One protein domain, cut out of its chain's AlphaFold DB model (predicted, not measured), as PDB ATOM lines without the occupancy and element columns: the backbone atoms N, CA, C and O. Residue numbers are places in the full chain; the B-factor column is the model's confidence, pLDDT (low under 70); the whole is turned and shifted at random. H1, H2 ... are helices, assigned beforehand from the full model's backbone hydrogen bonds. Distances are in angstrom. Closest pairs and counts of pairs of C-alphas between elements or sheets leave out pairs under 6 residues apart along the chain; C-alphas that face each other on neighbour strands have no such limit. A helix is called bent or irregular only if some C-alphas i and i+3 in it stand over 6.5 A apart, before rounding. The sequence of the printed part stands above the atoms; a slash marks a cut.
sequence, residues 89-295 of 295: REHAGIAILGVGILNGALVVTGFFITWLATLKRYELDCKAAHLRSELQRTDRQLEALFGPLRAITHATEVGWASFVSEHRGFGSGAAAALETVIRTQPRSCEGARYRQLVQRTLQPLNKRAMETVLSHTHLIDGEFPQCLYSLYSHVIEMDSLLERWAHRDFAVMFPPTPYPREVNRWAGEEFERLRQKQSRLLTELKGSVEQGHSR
ATOM      1  N   ARG A  89     -32.765  76.124  54.476       62.09
ATOM      2  CA  ARG A  89     -33.634  76.861  53.547       62.09
ATOM      3  C   ARG A  89     -32.882  77.911  52.721       62.09
ATOM      4  O   ARG A  89     -33.305  78.193  51.605       62.09
ATOM      5  N   GLU A  90     -31.761  78.422  53.228       67.56
ATOM      6  CA  GLU A  90     -30.919  79.395  52.516       67.56
ATOM      7  C   GLU A  90     -29.843  78.723  51.644       67.56
ATOM      8  O   GLU A  90     -29.462  79.263  50.608       67.56
ATOM      9  N   HIS A  91     -29.412  77.499  51.980       68.12
ATOM     10  CA  HIS A  91     -28.373  76.781  51.224       68.12
ATOM     11  C   HIS A  91     -28.895  75.678  50.277       68.12
ATOM     12  O   HIS A  91     -28.212  75.337  49.310       68.12
ATOM     13  N   ALA A  92     -30.105  75.138  50.481       70.00
ATOM     14  CA  ALA A  92     -30.640  74.049  49.652       70.00
ATOM     15  C   ALA A  92     -30.899  74.461  48.191       70.00
ATOM     16  O   ALA A  92     -30.693  73.656  47.281       70.00
ATOM     17  N   GLY A  93     -31.294  75.715  47.944       74.69
ATOM     18  CA  GLY A  93     -31.481  76.227  46.580       74.69
ATOM     19  C   GLY A  93     -30.176  76.249  45.777       74.69
ATOM     20  O   GLY A  93     -30.160  75.868  44.606       74.69
ATOM     21  N   ILE A  94     -29.065  76.609  46.430       82.62
ATOM     22  CA  ILE A  94     -27.731  76.640  45.816       82.62
ATOM     23  C   ILE A  94     -27.262  75.215  45.488       82.62
ATOM     24  O   ILE A  94     -26.739  74.971  44.401       82.62
ATOM     25  N   ALA A  95     -27.506  74.251  46.383       84.62
ATOM     26  CA  ALA A  95     -27.119  72.857  46.170       84.62
ATOM     27  C   ALA A  95     -27.848  72.207  44.976       84.62
ATOM     28  O   ALA A  95     -27.216  71.536  44.160       84.62
ATOM     29  N   ILE A  96     -29.159  72.437  44.827       86.44
ATOM     30  CA  ILE A  96     -29.949  71.878  43.713       86.44
ATOM     31  C   ILE A  96     -29.493  72.459  42.367       86.44
ATOM     32  O   ILE A  96     -29.329  71.713  41.399       86.44
ATOM     33  N   LEU A  97     -29.232  73.770  42.309       87.81
ATOM     34  CA  LEU A  97     -28.694  74.421  41.111       87.81
ATOM     35  C   LEU A  97     -27.313  73.870  40.740       87.81
ATOM     36  O   LEU A  97     -27.075  73.561  39.573       87.81
ATOM     37  N   GLY A  98     -26.432  73.683  41.727       91.62
ATOM     38  CA  GLY A  98     -25.096  73.127  41.508       91.62
ATOM     39  C   GLY A  98     -25.131  71.730  40.884       91.62
ATOM     40  O   GLY A  98     -24.457  71.481  39.883       91.62
ATOM     41  N   VAL A  99     -25.969  70.834  41.414       93.19
ATOM     42  CA  VAL A  99     -26.133  69.474  40.868       93.19
ATOM     43  C   VAL A  99     -26.718  69.505  39.452       93.19
ATOM     44  O   VAL A  99     -26.270  68.756  38.581       93.19
ATOM     45  N   GLY A 100     -27.690  70.386  39.197       94.25
ATOM     46  CA  GLY A 100     -28.279  70.558  37.869       94.25
ATOM     47  C   GLY A 100     -27.252  70.991  36.820       94.25
ATOM     48  O   GLY A 100     -27.174  70.391  35.746       94.25
ATOM     49  N   ILE A 101     -26.420  71.981  37.152       95.69
ATOM     50  CA  ILE A 101     -25.356  72.482  36.270       95.69
ATOM     51  C   ILE A 101     -24.315  71.391  36.000       95.69
ATOM     52  O   ILE A 101     -23.934  71.189  34.847       95.69
ATOM     53  N   LEU A 102     -23.894  70.650  37.030       96.44
ATOM     54  CA  LEU A 102     -22.908  69.578  36.887       96.44
ATOM     55  C   LEU A 102     -23.404  68.467  35.948       96.44
ATOM     56  O   LEU A 102     -22.685  68.062  35.035       96.44
ATOM     57  N   ASN A 103     -24.648  68.016  36.119       95.88
ATOM     58  CA  ASN A 103     -25.243  67.012  35.236       95.88
ATOM     59  C   ASN A 103     -25.404  67.529  33.802       95.88
ATOM     60  O   ASN A 103     -25.105  66.806  32.851       95.88
ATOM     61  N   GLY A 104     -25.831  68.784  33.633       96.75
ATOM     62  CA  GLY A 104     -25.910  69.419  32.317       96.75
ATOM     63  C   GLY A 104     -24.552  69.447  31.613       96.75
ATOM     64  O   GLY A 104     -24.445  69.045  30.455       96.75
ATOM     65  N   ALA A 105     -23.498  69.834  32.332       97.00
ATOM     66  CA  ALA A 105     -22.135  69.845  31.811       97.00
ATOM     67  C   ALA A 105     -21.659  68.438  31.397       97.00
ATOM     68  O   ALA A 105     -21.062  68.281  30.330       97.00
ATOM     69  N   LEU A 106     -21.969  67.400  32.183       97.31
ATOM     70  CA  LEU A 106     -21.635  66.008  31.849       97.31
ATOM     71  C   LEU A 106     -22.318  65.525  30.561       97.31
ATOM     72  O   LEU A 106     -21.687  64.885  29.722       97.31
ATOM     73  N   VAL A 107     -23.593  65.862  30.363       97.75
ATOM     74  CA  VAL A 107     -24.315  65.489  29.136       97.75
ATOM     75  C   VAL A 107     -23.729  66.198  27.915       97.75
ATOM     76  O   VAL A 107     -23.482  65.561  26.889       97.75
ATOM     77  N   VAL A 108     -23.462  67.503  28.021       97.12
ATOM     78  CA  VAL A 108     -22.905  68.296  26.913       97.12
ATOM     79  C   VAL A 108     -21.502  67.813  26.539       97.12
ATOM     80  O   VAL A 108     -21.206  67.636  25.357       97.12
ATOM     81  N   THR A 109     -20.651  67.538  27.529       97.12
ATOM     82  CA  THR A 109     -19.299  67.002  27.293       97.12
ATOM     83  C   THR A 109     -19.335  65.614  26.658       97.12
ATOM     84  O   THR A 109     -18.633  65.385  25.673       97.12
ATOM     85  N   GLY A 110     -20.196  64.710  27.133       97.12
ATOM     86  CA  GLY A 110     -20.379  63.387  26.527       97.12
ATOM     87  C   GLY A 110     -20.867  63.454  25.075       97.12
ATOM     88  O   GLY A 110     -20.352  62.742  24.206       97.12
ATOM     89  N   PHE A 111     -21.811  64.355  24.784       98.00
ATOM     90  CA  PHE A 111     -22.272  64.605  23.418       98.00
ATOM     91  C   PHE A 111     -21.137  65.125  22.528       98.00
ATOM     92  O   PHE A 111     -20.949  64.624  21.420       98.00
ATOM     93  N   PHE A 112     -20.338  66.071  23.023       98.12
ATOM     94  CA  PHE A 112     -19.222  66.645  22.276       98.12
ATOM     95  C   PHE A 112     -18.129  65.611  21.963       98.12
ATOM     96  O   PHE A 112     -17.675  65.524  20.823       98.12
ATOM     97  N   ILE A 113     -17.760  64.771  22.938       97.31
ATOM     98  CA  ILE A 113     -16.809  63.661  22.741       97.31
ATOM     99  C   ILE A 113     -17.329  62.699  21.666       97.31
ATOM    100  O   ILE A 113     -16.593  62.331  20.749       97.31
ATOM    101  N   THR A 114     -18.611  62.332  21.741       97.00
ATOM    102  CA  THR A 114     -19.244  61.442  20.759       97.00
ATOM    103  C   THR A 114     -19.241  62.066  19.364       97.00
ATOM    104  O   THR A 114     -18.867  61.412  18.392       97.00
ATOM    105  N   TRP A 115     -19.597  63.347  19.252       97.69
ATOM    106  CA  TRP A 115     -19.597  64.070  17.984       97.69
ATOM    107  C   TRP A 115     -18.195  64.117  17.355       97.69
ATOM    108  O   TRP A 115     -18.032  63.740  16.192       97.69
ATOM    109  N   LEU A 116     -17.158  64.452  18.132       97.12
ATOM    110  CA  LEU A 116     -15.770  64.437  17.656       97.12
ATOM    111  C   LEU A 116     -15.310  63.043  17.209       97.12
ATOM    112  O   LEU A 116     -14.655  62.914  16.171       97.12
ATOM    113  N   ALA A 117     -15.680  61.994  17.949       94.50
ATOM    114  CA  ALA A 117     -15.380  60.613  17.575       94.50
ATOM    115  C   ALA A 117     -16.036  60.235  16.236       94.50
ATOM    116  O   ALA A 117     -15.380  59.652  15.368       94.50
ATOM    117  N   THR A 118     -17.300  60.622  16.020       95.12
ATOM    118  CA  THR A 118     -17.993  60.370  14.745       95.12
ATOM    119  C   THR A 118     -17.371  61.130  13.576       95.12
ATOM    120  O   THR A 118     -17.194  60.551  12.504       95.12
ATOM    121  N   LEU A 119     -16.960  62.384  13.783       96.62
ATOM    122  CA  LEU A 119     -16.325  63.199  12.747       96.62
ATOM    123  C   LEU A 119     -14.970  62.613  12.331       96.62
ATOM    124  O   LEU A 119     -14.672  62.515  11.141       96.62
ATOM    125  N   LYS A 120     -14.171  62.141  13.297       93.69
ATOM    126  CA  LYS A 120     -12.898  61.467  13.004       93.69
ATOM    127  C   LYS A 120     -13.081  60.134  12.288       93.69
ATOM    128  O   LYS A 120     -12.310  59.830  11.380       93.69
ATOM    129  N   ARG A 121     -14.107  59.364  12.652       93.12
ATOM    130  CA  ARG A 121     -14.446  58.115  11.960       93.12
ATOM    131  C   ARG A 121     -14.854  58.364  10.510       93.12
ATOM    132  O   ARG A 121     -14.362  57.674   9.627       93.12
ATOM    133  N   TYR A 122     -15.663  59.391  10.265       95.81
ATOM    134  CA  TYR A 122     -16.057  59.781   8.912       95.81
ATOM    135  C   TYR A 122     -14.844  60.137   8.037       95.81
ATOM    136  O   TYR A 122     -14.741  59.672   6.907       95.81
ATOM    137  N   GLU A 123     -13.883  60.892   8.577       95.75
ATOM    138  CA  GLU A 123     -12.646  61.238   7.864       95.75
ATOM    139  C   GLU A 123     -11.841  59.985   7.457       95.75
ATOM    140  O   GLU A 123     -11.359  59.890   6.325       95.75
ATOM    141  N   LEU A 124     -11.718  59.010   8.365       93.19
ATOM    142  CA  LEU A 124     -11.039  57.736   8.105       93.19
ATOM    143  C   LEU A 124     -11.788  56.883   7.074       93.19
ATOM    144  O   LEU A 124     -11.163  56.344   6.159       93.19
ATOM    145  N   ASP A 125     -13.115  56.802   7.177       94.06
ATOM    146  CA  ASP A 125     -13.952  56.049   6.243       94.06
ATOM    147  C   ASP A 125     -13.885  56.646   4.828       94.06
ATOM    148  O   ASP A 125     -13.755  55.902   3.853       94.06
ATOM    149  N   CYS A 126     -13.881  57.979   4.699       96.19
ATOM    150  CA  CYS A 126     -13.687  58.664   3.419       96.19
ATOM    151  C   CYS A 126     -12.318  58.352   2.797       96.19
ATOM    152  O   CYS A 126     -12.248  58.023   1.610       96.19
ATOM    153  N   LYS A 127     -11.237  58.400   3.587       96.38
ATOM    154  CA  LYS A 127      -9.882  58.051   3.121       96.38
ATOM    155  C   LYS A 127      -9.802  56.594   2.665       96.38
ATOM    156  O   LYS A 127      -9.317  56.315   1.571       96.38
ATOM    157  N   ALA A 128     -10.345  55.670   3.455       95.88
ATOM    158  CA  ALA A 128     -10.376  54.254   3.105       95.88
ATOM    159  C   ALA A 128     -11.214  53.985   1.843       95.88
ATOM    160  O   ALA A 128     -10.832  53.159   1.014       95.88
ATOM    161  N   ALA A 129     -12.345  54.675   1.668       96.56
ATOM    162  CA  ALA A 129     -13.172  54.562   0.468       96.56
ATOM    163  C   ALA A 129     -12.442  55.064  -0.788       96.56
ATOM    164  O   ALA A 129     -12.485  54.397  -1.823       96.56
ATOM    165  N   HIS A 130     -11.730  56.188  -0.685       97.44
ATOM    166  CA  HIS A 130     -10.926  56.722  -1.781       97.44
ATOM    167  C   HIS A 130      -9.809  55.751  -2.195       97.44
ATOM    168  O   HIS A 130      -9.751  55.361  -3.361       97.44
ATOM    169  N   LEU A 131      -9.013  55.259  -1.236       97.81
ATOM    170  CA  LEU A 131      -7.946  54.281  -1.499       97.81
ATOM    171  C   LEU A 131      -8.479  52.996  -2.148       97.81
ATOM    172  O   LEU A 131      -7.878  52.476  -3.086       97.81
ATOM    173  N   ARG A 132      -9.636  52.493  -1.696       97.69
ATOM    174  CA  ARG A 132     -10.290  51.326  -2.313       97.69
ATOM    175  C   ARG A 132     -10.712  51.595  -3.754       97.69
ATOM    176  O   ARG A 132     -10.561  50.712  -4.593       97.69
ATOM    177  N   SER A 133     -11.230  52.787  -4.047       97.81
ATOM    178  CA  SER A 133     -11.607  53.173  -5.410       97.81
ATOM    179  C   SER A 133     -10.389  53.235  -6.334       97.81
ATOM    180  O   SER A 133     -10.448  52.749  -7.464       97.81
ATOM    181  N   GLU A 134      -9.278  53.808  -5.868       98.06
ATOM    182  CA  GLU A 134      -8.035  53.856  -6.644       98.06
ATOM    183  C   GLU A 134      -7.434  52.468  -6.869       98.06
ATOM    184  O   GLU A 134      -6.986  52.158  -7.977       98.06
ATOM    185  N   LEU A 135      -7.465  51.618  -5.839       98.38
ATOM    186  CA  LEU A 135      -7.016  50.234  -5.926       98.38
ATOM    187  C   LEU A 135      -7.855  49.468  -6.951       98.38
ATOM    188  O   LEU A 135      -7.301  48.890  -7.877       98.38
ATOM    189  N   GLN A 136      -9.184  49.570  -6.872       98.38
ATOM    190  CA  GLN A 136     -10.082  48.907  -7.814       98.38
ATOM    191  C   GLN A 136      -9.861  49.375  -9.261       98.38
ATOM    192  O   GLN A 136      -9.955  48.572 -10.189       98.38
ATOM    193  N   ARG A 137      -9.575  50.666  -9.484       98.12
ATOM    194  CA  ARG A 137      -9.213  51.158 -10.824       98.12
ATOM    195  C   ARG A 137      -7.889  50.550 -11.293       98.12
ATOM    196  O   ARG A 137      -7.830  50.072 -12.420       98.12
ATOM    197  N   THR A 138      -6.873  50.541 -10.431       98.38
ATOM    198  CA  THR A 138      -5.544  49.975 -10.724       98.38
ATOM    199  C   THR A 138      -5.639  48.483 -11.058       98.38
ATOM    200  O   THR A 138      -5.048  48.028 -12.036       98.38
ATOM    201  N   ASP A 139      -6.456  47.736 -10.316       98.38
ATOM    202  CA  ASP A 139      -6.712  46.314 -10.559       98.38
ATOM    203  C   ASP A 139      -7.348  46.094 -11.934       98.38
ATOM    204  O   ASP A 139      -6.870  45.272 -12.710       98.38
ATOM    205  N   ARG A 140      -8.356  46.898 -12.303       98.44
ATOM    206  CA  ARG A 140      -8.957  46.828 -13.646       98.44
ATOM    207  C   ARG A 140      -7.949  47.138 -14.750       98.44
ATOM    208  O   ARG A 140      -7.980  46.478 -15.782       98.44
ATOM    209  N   GLN A 141      -7.064  48.118 -14.554       98.38
ATOM    210  CA  GLN A 141      -6.008  48.426 -15.526       98.38
ATOM    211  C   GLN A 141      -5.078  47.220 -15.728       98.38
ATOM    212  O   GLN A 141      -4.785  46.852 -16.867       98.38
ATOM    213  N   LEU A 142      -4.654  46.576 -14.637       98.50
ATOM    214  CA  LEU A 142      -3.791  45.394 -14.673       98.50
ATOM    215  C   LEU A 142      -4.485  44.177 -15.300       98.50
ATOM    216  O   LEU A 142      -3.887  43.503 -16.136       98.50
ATOM    217  N   GLU A 143      -5.724  43.889 -14.910       98.44
ATOM    218  CA  GLU A 143      -6.442  42.672 -15.306       98.44
ATOM    219  C   GLU A 143      -7.055  42.760 -16.703       98.44
ATOM    220  O   GLU A 143      -6.972  41.802 -17.470       98.44
ATOM    221  N   ALA A 144      -7.678  43.891 -17.041       98.50
ATOM    222  CA  ALA A 144      -8.467  44.016 -18.263       98.50
ATOM    223  C   ALA A 144      -7.649  44.530 -19.456       98.50
ATOM    224  O   ALA A 144      -7.919  44.142 -20.591       98.50
ATOM    225  N   LEU A 145      -6.642  45.377 -19.210       98.50
ATOM    226  CA  LEU A 145      -5.855  46.017 -20.266       98.50
ATOM    227  C   LEU A 145      -4.413  45.501 -20.315       98.50
ATOM    228  O   LEU A 145      -4.038  44.810 -21.262       98.50
ATOM    229  N   PHE A 146      -3.592  45.822 -19.313       98.50
ATOM    230  CA  PHE A 146      -2.140  45.645 -19.416       98.50
ATOM    231  C   PHE A 146      -1.689  44.187 -19.307       98.50
ATOM    232  O   PHE A 146      -0.740  43.798 -19.984       98.50
ATOM    233  N   GLY A 147      -2.373  43.360 -18.515       98.25
ATOM    234  CA  GLY A 147      -2.096  41.926 -18.418       98.25
ATOM    235  C   GLY A 147      -2.307  41.204 -19.754       98.25
ATOM    236  O   GLY A 147      -1.348  40.637 -20.288       98.25
ATOM    237  N   PRO A 148      -3.520  41.252 -20.338       98.62
ATOM    238  CA  PRO A 148      -3.792  40.656 -21.641       98.62
ATOM    239  C   PRO A 148      -2.924  41.243 -22.752       98.62
ATOM    240  O   PRO A 148      -2.373  40.484 -23.549       98.62
ATOM    241  N   LEU A 149      -2.747  42.570 -22.786       98.50
ATOM    242  CA  LEU A 149      -1.945  43.222 -23.817       98.50
ATOM    243  C   LEU A 149      -0.492  42.736 -23.789       98.50
ATOM    244  O   LEU A 149       0.001  42.284 -24.818       98.50
ATOM    245  N   ARG A 150       0.154  42.738 -22.612       98.12
ATOM    246  CA  ARG A 150       1.526  42.238 -22.427       98.12
ATOM    247  C   ARG A 150       1.660  40.772 -22.838       98.12
ATOM    248  O   ARG A 150       2.630  40.402 -23.496       98.12
ATOM    249  N   ALA A 151       0.695  39.928 -22.466       98.44
ATOM    250  CA  ALA A 151       0.715  38.513 -22.827       98.44
ATOM    251  C   ALA A 151       0.636  38.309 -24.350       98.44
ATOM    252  O   ALA A 151       1.407  37.530 -24.909       98.44
ATOM    253  N   ILE A 152      -0.257  39.035 -25.029       98.56
ATOM    254  CA  ILE A 152      -0.453  38.932 -26.481       98.56
ATOM    255  C   ILE A 152       0.761  39.474 -27.245       98.56
ATOM    256  O   ILE A 152       1.241  38.829 -28.181       98.56
ATOM    257  N   THR A 153       1.288  40.635 -26.848       98.00
ATOM    258  CA  THR A 153       2.440  41.256 -27.520       98.00
ATOM    259  C   THR A 153       3.691  40.404 -27.362       98.00
ATOM    260  O   THR A 153       4.424  40.210 -28.330       98.00
ATOM    261  N   HIS A 154       3.899  39.829 -26.175       97.88
ATOM    262  CA  HIS A 154       4.999  38.907 -25.929       97.88
ATOM    263  C   HIS A 154       4.841  37.594 -26.709       97.88
ATOM    264  O   HIS A 154       5.799  37.134 -27.325       97.88
ATOM    265  N   ALA A 155       3.636  37.014 -26.758       98.12
ATOM    266  CA  ALA A 155       3.372  35.807 -27.544       98.12
ATOM    267  C   ALA A 155       3.624  36.022 -29.046       98.12
ATOM    268  O   ALA A 155       4.165  35.144 -29.715       98.12
ATOM    269  N   THR A 156       3.278  37.202 -29.566       97.94
ATOM    270  CA  THR A 156       3.535  37.584 -30.964       97.94
ATOM    271  C   THR A 156       5.037  37.668 -31.244       97.94
ATOM    272  O   THR A 156       5.516  37.114 -32.233       97.94
ATOM    273  N   GLU A 157       5.798  38.298 -30.342       96.81
ATOM    274  CA  GLU A 157       7.259  38.401 -30.437       96.81
ATOM    275  C   GLU A 157       7.941  37.025 -30.385       96.81
ATOM    276  O   GLU A 157       8.753  36.707 -31.256       96.81
ATOM    277  N   VAL A 158       7.575  36.185 -29.412       96.94
ATOM    278  CA  VAL A 158       8.120  34.826 -29.261       96.94
ATOM    279  C   VAL A 158       7.732  33.940 -30.446       96.94
ATOM    280  O   VAL A 158       8.573  33.197 -30.948       96.94
ATOM    281  N   GLY A 159       6.493  34.041 -30.934       96.81
ATOM    282  CA  GLY A 159       6.028  33.297 -32.104       96.81
ATOM    283  C   GLY A 159       6.825  33.638 -33.363       96.81
ATOM    284  O   GLY A 159       7.258  32.740 -34.086       96.81
ATOM    285  N   TRP A 160       7.093  34.925 -33.596       96.88
ATOM    286  CA  TRP A 160       7.954  35.359 -34.695       96.88
ATOM    287  C   TRP A 160       9.404  34.899 -34.515       96.88
ATOM    288  O   TRP A 160       9.998  34.349 -35.442       96.88
ATOM    289  N   ALA A 161       9.973  35.072 -33.320       95.75
ATOM    290  CA  ALA A 161      11.343  34.658 -33.030       95.75
ATOM    291  C   ALA A 161      11.539  33.142 -33.206       95.75
ATOM    292  O   ALA A 161      12.533  32.716 -33.795       95.75
ATOM    293  N   SER A 162      10.573  32.336 -32.757       96.44
ATOM    294  CA  SER A 162      10.572  30.882 -32.935       96.44
ATOM    295  C   SER A 162      10.561  30.506 -34.418       96.44
ATOM    296  O   SER A 162      11.419  29.736 -34.854       96.44
ATOM    297  N   PHE A 163       9.693  31.134 -35.217       97.00
ATOM    298  CA  PHE A 163       9.650  30.921 -36.664       97.00
ATOM    299  C   PHE A 163      10.975  31.267 -37.356       97.00
ATOM    300  O   PHE A 163      11.461  30.497 -38.188       97.00
ATOM    301  N   VAL A 164      11.589  32.398 -36.991       96.56
ATOM    302  CA  VAL A 164      12.900  32.800 -37.522       96.56
ATOM    303  C   VAL A 164      13.974  31.775 -37.149       96.56
ATOM    304  O   VAL A 164      14.757  31.374 -38.012       96.56
ATOM    305  N   SER A 165      13.984  31.317 -35.892       95.69
ATOM    306  CA  SER A 165      14.968  30.345 -35.402       95.69
ATOM    307  C   SER A 165      14.874  28.991 -36.109       95.69
ATOM    308  O   SER A 165      15.908  28.412 -36.431       95.69
ATOM    309  N   GLU A 166      13.661  28.530 -36.441       95.75
ATOM    310  CA  GLU A 166      13.438  27.275 -37.172       95.75
ATOM    311  C   GLU A 166      14.018  27.327 -38.597       95.75
ATOM    312  O   GLU A 166      14.541  26.330 -39.086       95.75
ATOM    313  N   HIS A 167      13.959  28.485 -39.265       94.12
ATOM    314  CA  HIS A 167      14.323  28.595 -40.685       94.12
ATOM    315  C   HIS A 167      15.750  29.102 -40.934       94.12
ATOM    316  O   HIS A 167      16.319  28.820 -41.989       94.12
ATOM    317  N   ARG A 168      16.335  29.891 -40.022       88.50
ATOM    318  CA  ARG A 168      17.663  30.515 -40.213       88.50
ATOM    319  C   ARG A 168      18.593  30.407 -39.000       88.50
ATOM    320  O   ARG A 168      19.706  30.924 -39.062       88.50
ATOM    321  N   GLY A 169      18.179  29.727 -37.929       81.81
ATOM    322  CA  GLY A 169      18.954  29.626 -36.693       81.81
ATOM    323  C   GLY A 169      18.993  30.934 -35.896       81.81
ATOM    324  O   GLY A 169      18.171  31.833 -36.081       81.81
ATOM    325  N   PHE A 170      19.955  31.039 -34.979       77.62
ATOM    326  CA  PHE A 170      20.128  32.207 -34.113       77.62
ATOM    327  C   PHE A 170      21.190  33.155 -34.679       77.62
ATOM    328  O   PHE A 170      22.273  32.722 -35.062       77.62
ATOM    329  N   GLY A 171      20.910  34.461 -34.699       82.75
ATOM    330  CA  GLY A 171      21.908  35.460 -35.079       82.75
ATOM    331  C   GLY A 171      21.326  36.829 -35.417       82.75
ATOM    332  O   GLY A 171      20.181  36.958 -35.861       82.75
ATOM    333  N   SER A 172      22.140  37.870 -35.239       83.88
ATOM    334  CA  SER A 172      21.825  39.215 -35.720       83.88
ATOM    335  C   SER A 172      21.737  39.194 -37.249       83.88
ATOM    336  O   SER A 172      22.737  38.965 -37.921       83.88
ATOM    337  N   GLY A 173      20.539  39.405 -37.796       91.69
ATOM    338  CA  GLY A 173      20.291  39.400 -39.244       91.69
ATOM    339  C   GLY A 173      19.543  38.173 -39.770       91.69
ATOM    340  O   GLY A 173      19.079  38.215 -40.907       91.69
ATOM    341  N   ALA A 174      19.328  37.132 -38.954       93.44
ATOM    342  CA  ALA A 174      18.561  35.949 -39.360       93.44
ATOM    343  C   ALA A 174      17.140  36.312 -39.836       93.44
ATOM    344  O   ALA A 174      16.695  35.836 -40.880       93.44
ATOM    345  N   ALA A 175      16.468  37.226 -39.124       93.94
ATOM    346  CA  ALA A 175      15.152  37.737 -39.509       93.94
ATOM    347  C   ALA A 175      15.189  38.470 -40.862       93.94
ATOM    348  O   ALA A 175      14.421  38.137 -41.756       93.94
ATOM    349  N   ALA A 176      16.131  39.401 -41.058       95.25
ATOM    350  CA  ALA A 176      16.253  40.161 -42.305       95.25
ATOM    351  C   ALA A 176      16.595  39.265 -43.513       95.25
ATOM    352  O   ALA A 176      16.062  39.452 -44.610       95.25
ATOM    353  N   ALA A 177      17.450  38.257 -43.315       95.38
ATOM    354  CA  ALA A 177      17.775  37.271 -44.341       95.38
ATOM    355  C   ALA A 177      16.549  36.425 -44.722       95.38
ATOM    356  O   ALA A 177      16.287  36.219 -45.909       95.38
ATOM    357  N   LEU A 178      15.767  35.978 -43.731       96.00
ATOM    358  CA  LEU A 178      14.523  35.244 -43.967       96.00
ATOM    359  C   LEU A 178      13.490  36.102 -44.705       96.00
ATOM    360  O   LEU A 178      12.907  35.648 -45.686       96.00
ATOM    361  N   GLU A 179      13.301  37.354 -44.284       96.19
ATOM    362  CA  GLU A 179      12.402  38.298 -44.954       96.19
ATOM    363  C   GLU A 179      12.804  38.522 -46.416       96.19
ATOM    364  O   GLU A 179      11.944  38.536 -47.294       96.19
ATOM    365  N   THR A 180      14.106  38.631 -46.699       97.06
ATOM    366  CA  THR A 180      14.624  38.779 -48.069       97.06
ATOM    367  C   THR A 180      14.277  37.568 -48.936       97.06
ATOM    368  O   THR A 180      13.828  37.721 -50.073       97.06
ATOM    369  N   VAL A 181      14.424  36.354 -48.400       96.75
ATOM    370  CA  VAL A 181      14.062  35.113 -49.107       96.75
ATOM    371  C   VAL A 181      12.557  35.049 -49.359       96.75
ATOM    372  O   VAL A 181      12.136  34.791 -50.482       96.75
ATOM    373  N   ILE A 182      11.736  35.378 -48.358       97.69
ATOM    374  CA  ILE A 182      10.273  35.393 -48.499       97.69
ATOM    375  C   ILE A 182       9.830  36.434 -49.541       97.69
ATOM    376  O   ILE A 182       8.930  36.156 -50.332       97.69
ATOM    377  N   ARG A 183      10.457  37.619 -49.579       97.31
ATOM    378  CA  ARG A 183      10.155  38.670 -50.569       97.31
ATOM    379  C   ARG A 183      10.547  38.272 -51.988       97.31
ATOM    380  O   ARG A 183       9.797  38.542 -52.917       97.31
ATOM    381  N   THR A 184      11.719  37.663 -52.158       97.88
ATOM    382  CA  THR A 184      12.238  37.286 -53.485       97.88
ATOM    383  C   THR A 184      11.564  36.034 -54.036       97.88
ATOM    384  O   THR A 184      11.375  35.918 -55.245       97.88
ATOM    385  N   GLN A 185      11.166  35.106 -53.164       97.94
ATOM    386  CA  GLN A 185      10.569  33.828 -53.535       97.94
ATOM    387  C   GLN A 185       9.272  33.579 -52.745       97.94
ATOM    388  O   GLN A 185       9.184  32.636 -51.961       97.94
ATOM    389  N   PRO A 186       8.201  34.362 -52.975       97.00
ATOM    390  CA  PRO A 186       6.966  34.261 -52.192       97.00
ATOM    391  C   PRO A 186       6.276  32.892 -52.305       97.00
ATOM    392  O   PRO A 186       5.507  32.498 -51.428       97.00
ATOM    393  N   ARG A 187       6.538  32.143 -53.382       97.56
ATOM    394  CA  ARG A 187       6.001  30.791 -53.608       97.56
ATOM    395  C   ARG A 187       6.870  29.673 -53.014       97.56
ATOM    396  O   ARG A 187       6.514  28.512 -53.187       97.56
ATOM    397  N   SER A 188       7.974  29.996 -52.336       97.38
ATOM    398  CA  SER A 188       8.820  28.997 -51.675       97.38
ATOM    399  C   SER A 188       8.097  28.318 -50.502       97.38
ATOM    400  O   SER A 188       7.031  28.759 -50.052       97.38
ATOM    401  N   CYS A 189       8.699  27.244 -49.979       96.81
ATOM    402  CA  CYS A 189       8.219  26.578 -48.769       96.81
ATOM    403  C   CYS A 189       8.194  27.546 -47.572       96.81
ATOM    404  O   CYS A 189       7.200  27.589 -46.845       96.81
ATOM    405  N   GLU A 190       9.222  28.390 -47.409       96.56
ATOM    406  CA  GLU A 190       9.255  29.392 -46.336       96.56
ATOM    407  C   GLU A 190       8.160  30.447 -46.511       96.56
ATOM    408  O   GLU A 190       7.492  30.802 -45.541       96.56
ATOM    409  N   GLY A 191       7.912  30.903 -47.745       97.50
ATOM    410  CA  GLY A 191       6.822  31.832 -48.043       97.50
ATOM    411  C   GLY A 191       5.446  31.246 -47.710       97.50
ATOM    412  O   GLY A 191       4.605  31.928 -47.123       97.50
ATOM    413  N   ALA A 192       5.217  29.966 -48.023       98.12
ATOM    414  CA  ALA A 192       3.981  29.267 -47.672       98.12
ATOM    415  C   ALA A 192       3.797  29.118 -46.154       98.12
ATOM    416  O   ALA A 192       2.722  29.433 -45.637       98.12
ATOM    417  N   ARG A 193       4.850  28.707 -45.435       98.06
ATOM    418  CA  ARG A 193       4.835  28.592 -43.969       98.06
ATOM    419  C   ARG A 193       4.638  29.944 -43.287       98.06
ATOM    420  O   ARG A 193       3.858  30.038 -42.344       98.06
ATOM    421  N   TYR A 194       5.272  31.000 -43.797       98.12
ATOM    422  CA  TYR A 194       5.084  32.362 -43.303       98.12
ATOM    423  C   TYR A 194       3.628  32.821 -43.442       98.12
ATOM    424  O   TYR A 194       3.035  33.274 -42.462       98.12
ATOM    425  N   ARG A 195       3.013  32.643 -44.622       98.31
ATOM    426  CA  ARG A 195       1.590  32.975 -44.813       98.31
ATOM    427  C   ARG A 195       0.699  32.218 -43.836       98.31
ATOM    428  O   ARG A 195      -0.203  32.813 -43.253       98.31
ATOM    429  N   GLN A 196       0.967  30.928 -43.631       98.38
ATOM    430  CA  GLN A 196       0.229  30.113 -42.671       98.38
ATOM    431  C   GLN A 196       0.385  30.641 -41.238       98.38
ATOM    432  O   GLN A 196      -0.621  30.798 -40.549       98.38
ATOM    433  N   LEU A 197       1.607  30.955 -40.801       98.12
ATOM    434  CA  LEU A 197       1.879  31.522 -39.477       98.12
ATOM    435  C   LEU A 197       1.134  32.846 -39.268       98.12
ATOM    436  O   LEU A 197       0.501  33.056 -38.232       98.12
ATOM    437  N   VAL A 198       1.185  33.731 -40.261       98.38
ATOM    438  CA  VAL A 198       0.493  35.020 -40.218       98.38
ATOM    439  C   VAL A 198      -1.019  34.829 -40.115       98.38
ATOM    440  O   VAL A 198      -1.643  35.390 -39.217       98.38
ATOM    441  N   GLN A 199      -1.603  34.018 -41.000       98.44
ATOM    442  CA  GLN A 199      -3.050  33.796 -41.067       98.44
ATOM    443  C   GLN A 199      -3.602  33.101 -39.822       98.44
ATOM    444  O   GLN A 199      -4.713  33.402 -39.388       98.44
ATOM    445  N   ARG A 200      -2.861  32.134 -39.272       98.44
ATOM    446  CA  ARG A 200      -3.348  31.276 -38.184       98.44
ATOM    447  C   ARG A 200      -2.989  31.789 -36.797       98.44
ATOM    448  O   ARG A 200      -3.729  31.493 -35.863       98.44
ATOM    449  N   THR A 201      -1.905  32.551 -36.665       98.25
ATOM    450  CA  THR A 201      -1.352  32.909 -35.354       98.25
ATOM    451  C   THR A 201      -1.153  34.409 -35.202       98.25
ATOM    452  O   THR A 201      -1.806  35.014 -34.356       98.25
ATOM    453  N   LEU A 202      -0.283  35.029 -36.009       98.12
ATOM    454  CA  LEU A 202       0.151  36.406 -35.739       98.12
ATOM    455  C   LEU A 202      -0.984  37.415 -35.924       98.12
ATOM    456  O   LEU A 202      -1.237  38.208 -35.023       98.12
ATOM    457  N   GLN A 203      -1.718  37.364 -37.039       98.31
ATOM    458  CA  GLN A 203      -2.785  38.337 -37.271       98.31
ATOM    459  C   GLN A 203      -3.959  38.198 -36.283       98.31
ATOM    460  O   GLN A 203      -4.417  39.223 -35.776       98.31
ATOM    461  N   PRO A 204      -4.435  36.986 -35.928       98.75
ATOM    462  CA  PRO A 204      -5.414  36.830 -34.851       98.75
ATOM    463  C   PRO A 204      -4.960  37.420 -33.506       98.75
ATOM    464  O   PRO A 204      -5.756  38.065 -32.822       98.75
ATOM    465  N   LEU A 205      -3.686  37.249 -33.134       98.56
ATOM    466  CA  LEU A 205      -3.126  37.865 -31.926       98.56
ATOM    467  C   LEU A 205      -3.090  39.395 -32.040       98.56
ATOM    468  O   LEU A 205      -3.544  40.081 -31.125       98.56
ATOM    469  N   ASN A 206      -2.644  39.931 -33.177       98.50
ATOM    470  CA  ASN A 206      -2.607  41.371 -33.436       98.50
ATOM    471  C   ASN A 206      -3.999  42.012 -33.332       98.50
ATOM    472  O   ASN A 206      -4.155  43.044 -32.679       98.50
ATOM    473  N   LYS A 207      -5.025  41.380 -33.917       98.69
ATOM    474  CA  LYS A 207      -6.421  41.831 -33.800       98.69
ATOM    475  C   LYS A 207      -6.883  41.859 -32.356       98.69
ATOM    476  O   LYS A 207      -7.409  42.871 -31.906       98.69
ATOM    477  N   ARG A 208      -6.608  40.793 -31.602       98.75
ATOM    478  CA  ARG A 208      -6.963  40.726 -30.183       98.75
ATOM    479  C   ARG A 208      -6.255  41.808 -29.362       98.75
ATOM    480  O   ARG A 208      -6.867  42.370 -28.457       98.75
ATOM    481  N   ALA A 209      -4.995  42.126 -29.668       98.62
ATOM    482  CA  ALA A 209      -4.288  43.241 -29.037       98.62
ATOM    483  C   ALA A 209      -4.980  44.579 -29.347       98.62
ATOM    484  O   ALA A 209      -5.294  45.329 -28.424       98.62
ATOM    485  N   MET A 210      -5.285  44.845 -30.622       98.62
ATOM    486  CA  MET A 210      -6.007  46.046 -31.050       98.62
ATOM    487  C   MET A 210      -7.372  46.175 -30.354       98.62
ATOM    488  O   MET A 210      -7.663  47.215 -29.766       98.62
ATOM    489  N   GLU A 211      -8.176  45.113 -30.356       98.69
ATOM    490  CA  GLU A 211      -9.488  45.054 -29.700       98.69
ATOM    491  C   GLU A 211      -9.392  45.279 -28.188       98.69
ATOM    492  O   GLU A 211     -10.209  46.005 -27.618       98.69
ATOM    493  N   THR A 212      -8.382  44.701 -27.530       98.62
ATOM    494  CA  THR A 212      -8.142  44.886 -26.088       98.62
ATOM    495  C   THR A 212      -7.899  46.361 -25.767       98.62
ATOM    496  O   THR A 212      -8.501  46.892 -24.835       98.62
ATOM    497  N   VAL A 213      -7.070  47.041 -26.565       98.44
ATOM    498  CA  VAL A 213      -6.778  48.470 -26.384       98.44
ATOM    499  C   VAL A 213      -8.017  49.325 -26.662       98.44
ATOM    500  O   VAL A 213      -8.334  50.206 -25.862       98.44
ATOM    501  N   LEU A 214      -8.746  49.057 -27.752       98.25
ATOM    502  CA  LEU A 214      -9.949  49.816 -28.121       98.25
ATOM    503  C   LEU A 214     -11.061  49.686 -27.071       98.25
ATOM    504  O   LEU A 214     -11.655  50.679 -26.658       98.25
ATOM    505  N   SER A 215     -11.319  48.470 -26.586       98.56
ATOM    506  CA  SER A 215     -12.358  48.215 -25.574       98.56
ATOM    507  C   SER A 215     -12.032  48.815 -24.201       98.56
ATOM    508  O   SER A 215     -12.940  49.146 -23.436       98.56
ATOM    509  N   HIS A 216     -10.749  49.024 -23.900       98.44
ATOM    510  CA  HIS A 216     -10.283  49.508 -22.600       98.44
ATOM    511  C   HIS A 216      -9.521  50.836 -22.680       98.44
ATOM    512  O   HIS A 216      -8.752  51.157 -21.778       98.44
ATOM    513  N   THR A 217      -9.755  51.656 -23.709       97.94
ATOM    514  CA  THR A 217      -9.042  52.939 -23.875       97.94
ATOM    515  C   THR A 217      -9.237  53.881 -22.676       97.94
ATOM    516  O   THR A 217      -8.314  54.580 -22.278       97.94
ATOM    517  N   HIS A 218     -10.399  53.834 -22.015       97.88
ATOM    518  CA  HIS A 218     -10.706  54.606 -20.798       97.88
ATOM    519  C   HIS A 218      -9.863  54.224 -19.558       97.88
ATOM    520  O   HIS A 218      -9.895  54.919 -18.533       97.88
ATOM    521  N   LEU A 219      -9.152  53.094 -19.619       98.12
ATOM    522  CA  LEU A 219      -8.224  52.635 -18.587       98.12
ATOM    523  C   LEU A 219      -6.795  53.145 -18.815       98.12
ATOM    524  O   LEU A 219      -5.962  52.972 -17.931       98.12
ATOM    525  N   ILE A 220      -6.500  53.782 -19.950       98.06
ATOM    526  CA  ILE A 220      -5.201  54.415 -20.194       98.06
ATOM    527  C   ILE A 220      -5.182  55.762 -19.467       98.06
ATOM    528  O   ILE A 220      -6.093  56.575 -19.625       98.06
ATOM    529  N   ASP A 221      -4.159  55.986 -18.645       96.31
ATOM    530  CA  ASP A 221      -3.946  57.273 -17.987       96.31
ATOM    531  C   ASP A 221      -3.054  58.159 -18.878       96.31
ATOM    532  O   ASP A 221      -1.982  57.725 -19.297       96.31
ATOM    533  N   GLY A 222      -3.465  59.404 -19.134       95.94
ATOM    534  CA  GLY A 222      -2.679  60.382 -19.899       95.94
ATOM    535  C   GLY A 222      -2.991  60.423 -21.399       95.94
ATOM    536  O   GLY A 222      -4.116  60.155 -21.821       95.94
ATOM    537  N   GLU A 223      -2.002  60.835 -22.193       97.12
ATOM    538  CA  GLU A 223      -2.099  60.899 -23.655       97.12
ATOM    539  C   GLU A 223      -2.039  59.496 -24.275       97.12
ATOM    540  O   GLU A 223      -1.352  58.606 -23.772       97.12
ATOM    541  N   PHE A 224      -2.753  59.298 -25.385       97.44
ATOM    542  CA  PHE A 224      -2.766  58.025 -26.094       97.44
ATOM    543  C   PHE A 224      -1.400  57.748 -26.765       97.44
ATOM    544  O   PHE A 224      -0.989  58.520 -27.633       97.44
ATOM    545  N   PRO A 225      -0.684  56.662 -26.406       97.81
ATOM    546  CA  PRO A 225       0.681  56.423 -26.879       97.81
ATOM    547  C   PRO A 225       0.801  56.241 -28.397       97.81
ATOM    548  O   PRO A 225       0.057  55.469 -29.006       97.81
ATOM    549  N   GLN A 226       1.838  56.838 -28.999       97.94
ATOM    550  CA  GLN A 226       2.070  56.755 -30.447       97.94
ATOM    551  C   GLN A 226       2.250  55.317 -30.965       97.94
ATOM    552  O   GLN A 226       1.820  54.993 -32.072       97.94
ATOM    553  N   CYS A 227       2.849  54.429 -30.163       98.31
ATOM    554  CA  CYS A 227       3.054  53.028 -30.539       98.31
ATOM    555  C   CYS A 227       1.736  52.267 -30.773       98.31
ATOM    556  O   CYS A 227       1.718  51.312 -31.550       98.31
ATOM    557  N   LEU A 228       0.630  52.705 -30.160       98.38
ATOM    558  CA  LEU A 228      -0.691  52.112 -30.362       98.38
ATOM    559  C   LEU A 228      -1.301  52.523 -31.706       98.38
ATOM    560  O   LEU A 228      -1.935  51.692 -32.351       98.38
ATOM    561  N   TYR A 229      -1.046  53.744 -32.192       98.31
ATOM    562  CA  TYR A 229      -1.429  54.118 -33.560       98.31
ATOM    563  C   TYR A 229      -0.679  53.274 -34.598       98.31
ATOM    564  O   TYR A 229      -1.291  52.780 -35.545       98.31
ATOM    565  N   SER A 230       0.621  53.035 -34.389       98.25
ATOM    566  CA  SER A 230       1.404  52.139 -35.252       98.25
ATOM    567  C   SER A 230       0.868  50.707 -35.232       98.25
ATOM    568  O   SER A 230       0.846  50.049 -36.271       98.25
ATOM    569  N   LEU A 231       0.389  50.230 -34.075       98.56
ATOM    570  CA  LEU A 231      -0.242  48.913 -33.961       98.56
ATOM    571  C   LEU A 231      -1.506  48.849 -34.820       98.56
ATOM    572  O   LEU A 231      -1.683  47.888 -35.563       98.56
ATOM    573  N   TYR A 232      -2.358  49.874 -34.755       98.44
ATOM    574  CA  TYR A 232      -3.593  49.925 -35.537       98.44
ATOM    575  C   TYR A 232      -3.312  49.974 -37.040       98.44
ATOM    576  O   TYR A 232      -3.901  49.193 -37.786       98.44
ATOM    577  N   SER A 233      -2.367  50.816 -37.475       98.44
ATOM    578  CA  SER A 233      -1.941  50.868 -38.882       98.44
ATOM    579  C   SER A 233      -1.447  49.503 -39.354       98.44
ATOM    580  O   SER A 233      -1.899  49.001 -40.381       98.44
ATOM    581  N   HIS A 234      -0.596  48.849 -38.556       98.44
ATOM    582  CA  HIS A 234      -0.097  47.514 -38.862       98.44
ATOM    583  C   HIS A 234      -1.229  46.483 -38.991       98.44
ATOM    584  O   HIS A 234      -1.248  45.726 -39.958       98.44
ATOM    585  N   VAL A 235      -2.194  46.448 -38.062       98.62
ATOM    586  CA  VAL A 235      -3.309  45.482 -38.114       98.62
ATOM    587  C   VAL A 235      -4.176  45.688 -39.360       98.62
ATOM    588  O   VAL A 235      -4.516  44.706 -40.020       98.62
ATOM    589  N   ILE A 236      -4.492  46.940 -39.708       98.62
ATOM    590  CA  ILE A 236      -5.295  47.287 -40.893       98.62
ATOM    591  C   ILE A 236      -4.560  46.899 -42.183       98.62
ATOM    592  O   ILE A 236      -5.140  46.282 -43.079       98.62
ATOM    593  N   GLU A 237      -3.269  47.219 -42.281       98.44
ATOM    594  CA  GLU A 237      -2.448  46.859 -43.440       98.44
ATOM    595  C   GLU A 237      -2.300  45.343 -43.590       98.44
ATOM    596  O   GLU A 237      -2.340  44.825 -44.706       98.44
ATOM    597  N   MET A 238      -2.180  44.620 -42.475       98.38
ATOM    598  CA  MET A 238      -2.151  43.160 -42.469       98.38
ATOM    599  C   MET A 238      -3.466  42.549 -42.956       98.38
ATOM    600  O   MET A 238      -3.433  41.560 -43.682       98.38
ATOM    601  N   ASP A 239      -4.618  43.131 -42.620       98.56
ATOM    602  CA  ASP A 239      -5.909  42.665 -43.140       98.56
ATOM    603  C   ASP A 239      -6.020  42.853 -44.655       98.56
ATOM    604  O   ASP A 239      -6.406  41.925 -45.368       98.56
ATOM    605  N   SER A 240      -5.588  44.009 -45.162       98.44
ATOM    606  CA  SER A 240      -5.498  44.258 -46.607       98.44
ATOM    607  C   SER A 240      -4.540  43.277 -47.301       98.44
ATOM    608  O   SER A 240      -4.840  42.737 -48.369       98.44
ATOM    609  N   LEU A 241      -3.401  42.974 -46.671       98.31
ATOM    610  CA  LEU A 241      -2.438  41.989 -47.162       98.31
ATOM    611  C   LEU A 241      -3.039  40.576 -47.239       98.31
ATOM    612  O   LEU A 241      -2.845  39.879 -48.238       98.31
ATOM    613  N   LEU A 242      -3.785  40.157 -46.214       98.38
ATOM    614  CA  LEU A 242      -4.451  38.854 -46.191       98.38
ATOM    615  C   LEU A 242      -5.500  38.713 -47.298       98.38
ATOM    616  O   LEU A 242      -5.594  37.642 -47.904       98.38
ATOM    617  N   GLU A 243      -6.233  39.783 -47.602       98.62
ATOM    618  CA  GLU A 243      -7.217  39.803 -48.687       98.62
ATOM    619  C   GLU A 243      -6.555  39.600 -50.059       98.62
ATOM    620  O   GLU A 243      -7.020  38.820 -50.895       98.62
ATOM    621  N   ARG A 244      -5.394  40.225 -50.287       98.25
ATOM    622  CA  ARG A 244      -4.599  39.998 -51.508       98.25
ATOM    623  C   ARG A 244      -4.122  38.554 -51.614       98.25
ATOM    624  O   ARG A 244      -4.223  37.933 -52.674       98.25
ATOM    625  N   TRP A 245      -3.656  37.984 -50.504       98.25
ATOM    626  CA  TRP A 245      -3.228  36.586 -50.468       98.25
ATOM    627  C   TRP A 245      -4.376  35.610 -50.738       98.25
ATOM    628  O   TRP A 245      -4.131  34.562 -51.342       98.25
ATOM    629  N   ALA A 246      -5.613  35.941 -50.349       98.31
ATOM    630  CA  ALA A 246      -6.798  35.146 -50.683       98.31
ATOM    631  C   ALA A 246      -7.009  35.046 -52.207       98.31
ATOM    632  O   ALA A 246      -7.363  33.983 -52.718       98.31
ATOM    633  N   HIS A 247      -6.652  36.100 -52.945       98.31
ATOM    634  CA  HIS A 247      -6.652  36.153 -54.411       98.31
ATOM    635  C   HIS A 247      -5.376  35.588 -55.058       98.31
ATOM    636  O   HIS A 247      -5.173  35.726 -56.264       98.31
ATOM    637  N   ARG A 248      -4.506  34.930 -54.277       97.94
ATOM    638  CA  ARG A 248      -3.195  34.411 -54.711       97.94
ATOM    639  C   ARG A 248      -2.242  35.489 -55.254       97.94
ATOM    640  O   ARG A 248      -1.274  35.150 -55.942       97.94
ATOM    641  N   ASP A 249      -2.478  36.760 -54.928       98.38
ATOM    642  CA  ASP A 249      -1.529  37.841 -55.182       98.38
ATOM    643  C   ASP A 249      -0.497  37.878 -54.050       98.38
ATOM    644  O   ASP A 249      -0.784  38.303 -52.933       98.38
ATOM    645  N   PHE A 250       0.716  37.417 -54.351       98.00
ATOM    646  CA  PHE A 250       1.845  37.405 -53.420       98.00
ATOM    647  C   PHE A 250       2.931  38.420 -53.798       98.00
ATOM    648  O   PHE A 250       4.081  38.260 -53.392       98.00
ATOM    649  N   ALA A 251       2.598  39.446 -54.593       97.75
ATOM    650  CA  ALA A 251       3.551  40.492 -54.971       97.75
ATOM    651  C   ALA A 251       4.056  41.282 -53.752       97.75
ATOM    652  O   ALA A 251       5.184  41.771 -53.738       97.75
ATOM    653  N   VAL A 252       3.228  41.382 -52.710       97.75
ATOM    654  CA  VAL A 252       3.600  41.949 -51.415       97.75
ATOM    655  C   VAL A 252       3.473  40.859 -50.358       97.75
ATOM    656  O   VAL A 252       2.432  40.218 -50.232       97.75
ATOM    657  N   MET A 253       4.556  40.644 -49.611       98.00
ATOM    658  CA  MET A 253       4.626  39.643 -48.541       98.00
ATOM    659  C   MET A 253       4.626  40.249 -47.137       98.00
ATOM    660  O   MET A 253       4.454  39.522 -46.176       98.00
ATOM    661  N   PHE A 254       4.815  41.557 -46.995       97.88
ATOM    662  CA  PHE A 254       4.899  42.216 -45.693       97.88
ATOM    663  C   PHE A 254       4.133  43.536 -45.746       97.88
ATOM    664  O   PHE A 254       4.171  44.195 -46.792       97.88
ATOM    665  N   PRO A 255       3.477  43.943 -44.649       97.31
ATOM    666  CA  PRO A 255       2.859  45.255 -44.570       97.31
ATOM    667  C   PRO A 255       3.947  46.344 -44.642       97.31
ATOM    668  O   PRO A 255       5.072  46.114 -44.181       97.31
ATOM    669  N   PRO A 256       3.649  47.514 -45.231       96.62
ATOM    670  CA  PRO A 256       4.544  48.671 -45.197       96.62
ATOM    671  C   PRO A 256       4.956  49.082 -43.777       96.62
ATOM    672  O   PRO A 256       6.131  49.357 -43.533       96.62
ATOM    673  N   THR A 257       4.009  49.081 -42.839       96.88
ATOM    674  CA  THR A 257       4.234  49.422 -41.435       96.88
ATOM    675  C   THR A 257       4.681  48.180 -40.662       96.88
ATOM    676  O   THR A 257       3.931  47.199 -40.579       96.88
ATOM    677  N   PRO A 258       5.887  48.174 -40.063       96.31
ATOM    678  CA  PRO A 258       6.352  47.047 -39.261       96.31
ATOM    679  C   PRO A 258       5.559  46.927 -37.955       96.31
ATOM    680  O   PRO A 258       5.009  47.905 -37.448       96.31
ATOM    681  N   TYR A 259       5.538  45.726 -37.370       97.06
ATOM    682  CA  TYR A 259       4.932  45.527 -36.055       97.06
ATOM    683  C   TYR A 259       5.686  46.351 -34.988       97.06
ATOM    684  O   TYR A 259       6.912  46.209 -34.877       97.06
ATOM    685  N   PRO A 260       4.998  47.186 -34.188       97.44
ATOM    686  CA  PRO A 260       5.645  48.092 -33.241       97.44
ATOM    687  C   PRO A 260       6.139  47.348 -31.994       97.44
ATOM    688  O   PRO A 260       5.374  47.009 -31.086       97.44
ATOM    689  N   ARG A 261       7.453  47.115 -31.914       95.19
ATOM    690  CA  ARG A 261       8.094  46.449 -30.761       95.19
ATOM    691  C   ARG A 261       7.947  47.256 -29.472       95.19
ATOM    692  O   ARG A 261       7.958  46.702 -28.373       95.19
ATOM    693  N   GLU A 262       7.761  48.562 -29.609       97.88
ATOM    694  CA  GLU A 262       7.572  49.514 -28.524       97.88
ATOM    695  C   GLU A 262       6.314  49.213 -27.707       97.88
ATOM    696  O   GLU A 262       6.295  49.534 -26.523       97.88
ATOM    697  N   VAL A 263       5.292  48.571 -28.291       98.00
ATOM    698  CA  VAL A 263       4.056  48.228 -27.568       98.00
ATOM    699  C   VAL A 263       4.337  47.234 -26.445       98.00
ATOM    700  O   VAL A 263       3.826  47.415 -25.345       98.00
ATOM    701  N   ASN A 264       5.179  46.221 -26.683       97.31
ATOM    702  CA  ASN A 264       5.514  45.240 -25.648       97.31
ATOM    703  C   ASN A 264       6.287  45.899 -24.495       97.31
ATOM    704  O   ASN A 264       5.976  45.682 -23.324       97.31
ATOM    705  N   ARG A 265       7.263  46.756 -24.830       97.81
ATOM    706  CA  ARG A 265       8.032  47.513 -23.835       97.81
ATOM    707  C   ARG A 265       7.125  48.432 -23.017       97.81
ATOM    708  O   ARG A 265       7.147  48.352 -21.795       97.81
ATOM    709  N   TRP A 266       6.306  49.240 -23.686       98.06
ATOM    710  CA  TRP A 266       5.375  50.166 -23.041       98.06
ATOM    711  C   TRP A 266       4.380  49.438 -22.129       98.06
ATOM    712  O   TRP A 266       4.229  49.804 -20.966       98.06
ATOM    713  N   ALA A 267       3.747  48.365 -22.614       98.06
ATOM    714  CA  ALA A 267       2.814  47.578 -21.810       98.06
ATOM    715  C   ALA A 267       3.506  46.937 -20.595       98.06
ATOM    716  O   ALA A 267       2.905  46.842 -19.526       98.06
ATOM    717  N   GLY A 268       4.767  46.518 -20.742       97.94
ATOM    718  CA  GLY A 268       5.594  46.026 -19.642       97.94
ATOM    719  C   GLY A 268       5.886  47.102 -18.594       97.94
ATOM    720  O   GLY A 268       5.645  46.872 -17.412       97.94
ATOM    721  N   GLU A 269       6.356  48.274 -19.019       98.12
ATOM    722  CA  GLU A 269       6.658  49.414 -18.140       98.12
ATOM    723  C   GLU A 269       5.418  49.871 -17.359       98.12
ATOM    724  O   GLU A 269       5.468  50.003 -16.134       98.12
ATOM    725  N   GLU A 270       4.279  50.027 -18.039       98.19
ATOM    726  CA  GLU A 270       3.017  50.408 -17.404       98.19
ATOM    727  C   GLU A 270       2.496  49.337 -16.442       98.19
ATOM    728  O   GLU A 270       2.012  49.664 -15.356       98.19
ATOM    729  N   PHE A 271       2.639  48.053 -16.782       98.38
ATOM    730  CA  PHE A 271       2.264  46.966 -15.881       98.38
ATOM    731  C   PHE A 271       3.070  47.011 -14.576       98.38
ATOM    732  O   PHE A 271       2.491  46.927 -13.491       98.38
ATOM    733  N   GLU A 272       4.393  47.176 -14.658       98.44
ATOM    734  CA  GLU A 272       5.246  47.264 -13.467       98.44
ATOM    735  C   GLU A 272       4.949  48.534 -12.652       98.44
ATOM    736  O   GLU A 272       4.827  48.470 -11.425       98.44
ATOM    737  N   ARG A 273       4.727  49.677 -13.317       98.19
ATOM    738  CA  ARG A 273       4.310  50.933 -12.668       98.19
ATOM    739  C   ARG A 273       3.010  50.757 -11.878       98.19
ATOM    740  O   ARG A 273       2.913  51.181 -10.724       98.19
ATOM    741  N   LEU A 274       2.009  50.111 -12.474       98.31
ATOM    742  CA  LEU A 274       0.715  49.861 -11.836       98.31
ATOM    743  C   LEU A 274       0.809  48.837 -10.700       98.31
ATOM    744  O   LEU A 274       0.150  49.013  -9.677       98.31
ATOM    745  N   ARG A 275       1.666  47.814 -10.812       98.38
ATOM    746  CA  ARG A 275       1.944  46.874  -9.710       98.38
ATOM    747  C   ARG A 275       2.562  47.567  -8.500       98.38
ATOM    748  O   ARG A 275       2.139  47.328  -7.369       98.38
ATOM    749  N   GLN A 276       3.513  48.470  -8.726       98.56
ATOM    750  CA  GLN A 276       4.081  49.285  -7.652       98.56
ATOM    751  C   GLN A 276       3.000  50.161  -7.009       98.56
ATOM    752  O   GLN A 276       2.857  50.160  -5.784       98.56
ATOM    753  N   LYS A 277       2.162  50.825  -7.817       98.25
ATOM    754  CA  LYS A 277       1.022  51.609  -7.316       98.25
ATOM    755  C   LYS A 277       0.062  50.758  -6.474       98.25
ATOM    756  O   LYS A 277      -0.295  51.169  -5.373       98.25
ATOM    757  N   GLN A 278      -0.291  49.561  -6.939       98.38
ATOM    758  CA  GLN A 278      -1.141  48.605  -6.221       98.38
ATOM    759  C   GLN A 278      -0.556  48.257  -4.841       98.38
ATOM    760  O   GLN A 278      -1.252  48.362  -3.832       98.38
ATOM    761  N   SER A 279       0.734  47.906  -4.770       98.50
ATOM    762  CA  SER A 279       1.393  47.573  -3.493       98.50
ATOM    763  C   SER A 279       1.412  48.742  -2.503       98.50
ATOM    764  O   SER A 279       1.204  48.550  -1.300       98.50
ATOM    765  N   ARG A 280       1.600  49.967  -3.008       98.50
ATOM    766  CA  ARG A 280       1.582  51.181  -2.195       98.50
ATOM    767  C   ARG A 280       0.188  51.423  -1.619       98.50
ATOM    768  O   ARG A 280       0.058  51.580  -0.409       98.50
ATOM    769  N   LEU A 281      -0.844  51.373  -2.461       98.00
ATOM    770  CA  LEU A 281      -2.237  51.561  -2.044       98.00
ATOM    771  C   LEU A 281      -2.679  50.515  -1.013       98.00
ATOM    772  O   LEU A 281      -3.352  50.854  -0.043       98.00
ATOM    773  N   LEU A 282      -2.262  49.255  -1.174       98.25
ATOM    774  CA  LEU A 282      -2.532  48.197  -0.196       98.25
ATOM    775  C   LEU A 282      -1.871  48.473   1.160       98.25
ATOM    776  O   LEU A 282      -2.489  48.252   2.203       98.25
ATOM    777  N   THR A 283      -0.639  48.985   1.153       98.25
ATOM    778  CA  THR A 283       0.092  49.337   2.379       98.25
ATOM    779  C   THR A 283      -0.572  50.515   3.099       98.25
ATOM    780  O   THR A 283      -0.818  50.442   4.304       98.25
ATOM    781  N   GLU A 284      -0.940  51.567   2.364       97.19
ATOM    782  CA  GLU A 284      -1.653  52.734   2.902       97.19
ATOM    783  C   GLU A 284      -3.044  52.358   3.445       97.19
ATOM    784  O   GLU A 284      -3.454  52.818   4.518       97.19
ATOM    785  N   LEU A 285      -3.760  51.467   2.750       96.50
ATOM    786  CA  LEU A 285      -5.061  50.971   3.188       96.50
ATOM    787  C   LEU A 285      -4.943  50.151   4.477       96.50
ATOM    788  O   LEU A 285      -5.732  50.357   5.400       96.50
ATOM    789  N   LYS A 286      -3.950  49.257   4.573       96.31
ATOM    790  CA  LYS A 286      -3.699  48.462   5.785       96.31
ATOM    791  C   LYS A 286      -3.376  49.363   6.980       96.31
ATOM    792  O   LYS A 286      -4.004  49.215   8.028       96.31
ATOM    793  N   GLY A 287      -2.491  50.344   6.797       94.94
ATOM    794  CA  GLY A 287      -2.156  51.315   7.843       94.94
ATOM    795  C   GLY A 287      -3.365  52.136   8.308       94.94
ATOM    796  O   GLY A 287      -3.540  52.359   9.504       94.94
ATOM    797  N   SER A 288      -4.255  52.516   7.386       92.88
ATOM    798  CA  SER A 288      -5.495  53.238   7.718       92.88
ATOM    799  C   SER A 288      -6.471  52.390   8.546       92.88
ATOM    800  O   SER A 288      -7.160  52.912   9.422       92.88
ATOM    801  N   VAL A 289      -6.528  51.076   8.297       92.25
ATOM    802  CA  VAL A 289      -7.388  50.141   9.043       92.25
ATOM    803  C   VAL A 289      -6.841  49.866  10.445       92.25
ATOM    804  O   VAL A 289      -7.620  49.834  11.399       92.25
ATOM    805  N   GLU A 290      -5.527  49.696  10.592       93.75
ATOM    806  CA  GLU A 290      -4.881  49.476  11.895       93.75
ATOM    807  C   GLU A 290      -5.030  50.703  12.810       93.75
ATOM    808  O   GLU A 290      -5.435  50.565  13.963       93.75
ATOM    809  N   GLN A 291      -4.844  51.916  12.275       88.81
ATOM    810  CA  GLN A 291      -5.081  53.167  13.016       88.81
ATOM    811  C   GLN A 291      -6.532  53.324  13.496       88.81
ATOM    812  O   GLN A 291      -6.774  53.983  14.509       88.81
ATOM    813  N   GLY A 292      -7.492  52.725  12.786       86.75
ATOM    814  CA  GLY A 292      -8.896  52.695  13.185       86.75
ATOM    815  C   GLY A 292      -9.215  51.706  14.314       86.75
ATOM    816  O   GLY A 292     -10.223  51.899  14.983       86.75
ATOM    817  N   HIS A 293      -8.389  50.674  14.536       85.50
ATOM    818  CA  HIS A 293      -8.604  49.657  15.581       85.50
ATOM    819  C   HIS A 293      -7.894  49.968  16.904       85.50
ATOM    820  O   HIS A 293      -8.319  49.480  17.946       85.50
ATOM    821  N   SER A 294      -6.813  50.753  16.891       83.69
ATOM    822  CA  SER A 294      -6.050  51.095  18.104       83.69
ATOM    823  C   SER A 294      -6.655  52.236  18.945       83.69
ATOM    824  O   SER A 294      -5.957  52.783  19.798       83.69
ATOM    825  N   ARG A 295      -7.912  52.632  18.711       60.56
ATOM    826  CA  ARG A 295      -8.619  53.703  19.438       60.56
ATOM    827  C   ARG A 295      -9.972  53.225  19.932       60.56
ATOM    828  O   ARG A 295     -10.338  53.646  21.049       60.56
TER     829      ARG A 295
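AT A GLANCE: This is residues 89 to 295 of the 295 residues of the protein "Hypothetical protein" of Alexandrium monilatum (UniProt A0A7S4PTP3). A very long helix, H1, makes the long axis of a rod; H5 runs back along part of it, and toward its last residues H2 and the bent H3 pack on it, with H4 folded back on the arm H3b to complete a small helical head. Residues 89 to 116 of H1 stick out as a free arm beyond this body. The printed part has 207 residues, with five named helices in the order H1, H2, H3, H4, H5 and no named strand; its class is all helix. It is extended, with a radius of gyration of the C-alphas of 32.6 A and spans of 123 by 32 by 23 A.

IN THESE COORDINATES: H1, residues 89 to 168, begins at C-alpha 89 at (-33.634, 76.861, 53.547) and measures 116.5 A. It has a kink of 25 degrees near residue 142 and is only just irregular: C-alphas 90 and 93 are 6.8 A apart. H5, residues 262 to 293, measures 47.0 A and ends at C-alpha 293 at (-8.604, 49.657, 15.581). H2 is residues 174 to 184, 15.5 A. H3, residues 189 to 215, was assigned as one helix by its hydrogen bonds but is bent, with C-alphas 200 and 203 7.1 A apart; its arms are H3a, residues 189 to 200, 16.4 A, and H3b, residues 203 to 215, 18.1 A. H4, residues 226 to 246, measures 30.9 A.

HOW THE PARTS SIT: H1 touches H5 with residues 121 to 154 alone, at a shallow tilt of 21 degrees, opposite ways; the closest C-alphas, of Thr 153 and Asn 264, are 5.4 A apart. With residues 144 to 156 alone it touches H3b, closest at C-alphas 149 and 209, 5.7 A. Its residues 164 to 168 alone touch H2, closest at C-alphas 168 and 174, 5.6 A. H2 and H3a touch about perpendicular, at 78 degrees, closest at C-alphas 182 and 191, 5.0 A. H3b and H4 form a helical hairpin at a steep tilt of 41 degrees, closest at C-alphas 206 and 235, 6.3 A. H4 touches H5 at C-alphas 227 and 263, 5.7 A, but is apart from H1. Every O i to N i+4 pair is within hydrogen-bond range in H2, H3a, H3b, H4 and H5; in H1 71 of 76 are.

THE WHOLE: The C-alphas of Arg 89 and Gln 185, the two farthest apart, are 123.6 A apart. The printed part has no cut. The link from H4 to H5, residues 247 to 261, is long. Mean pLDDT of the printed part is 95.7; residues 89 to 91 and 295 are under 70.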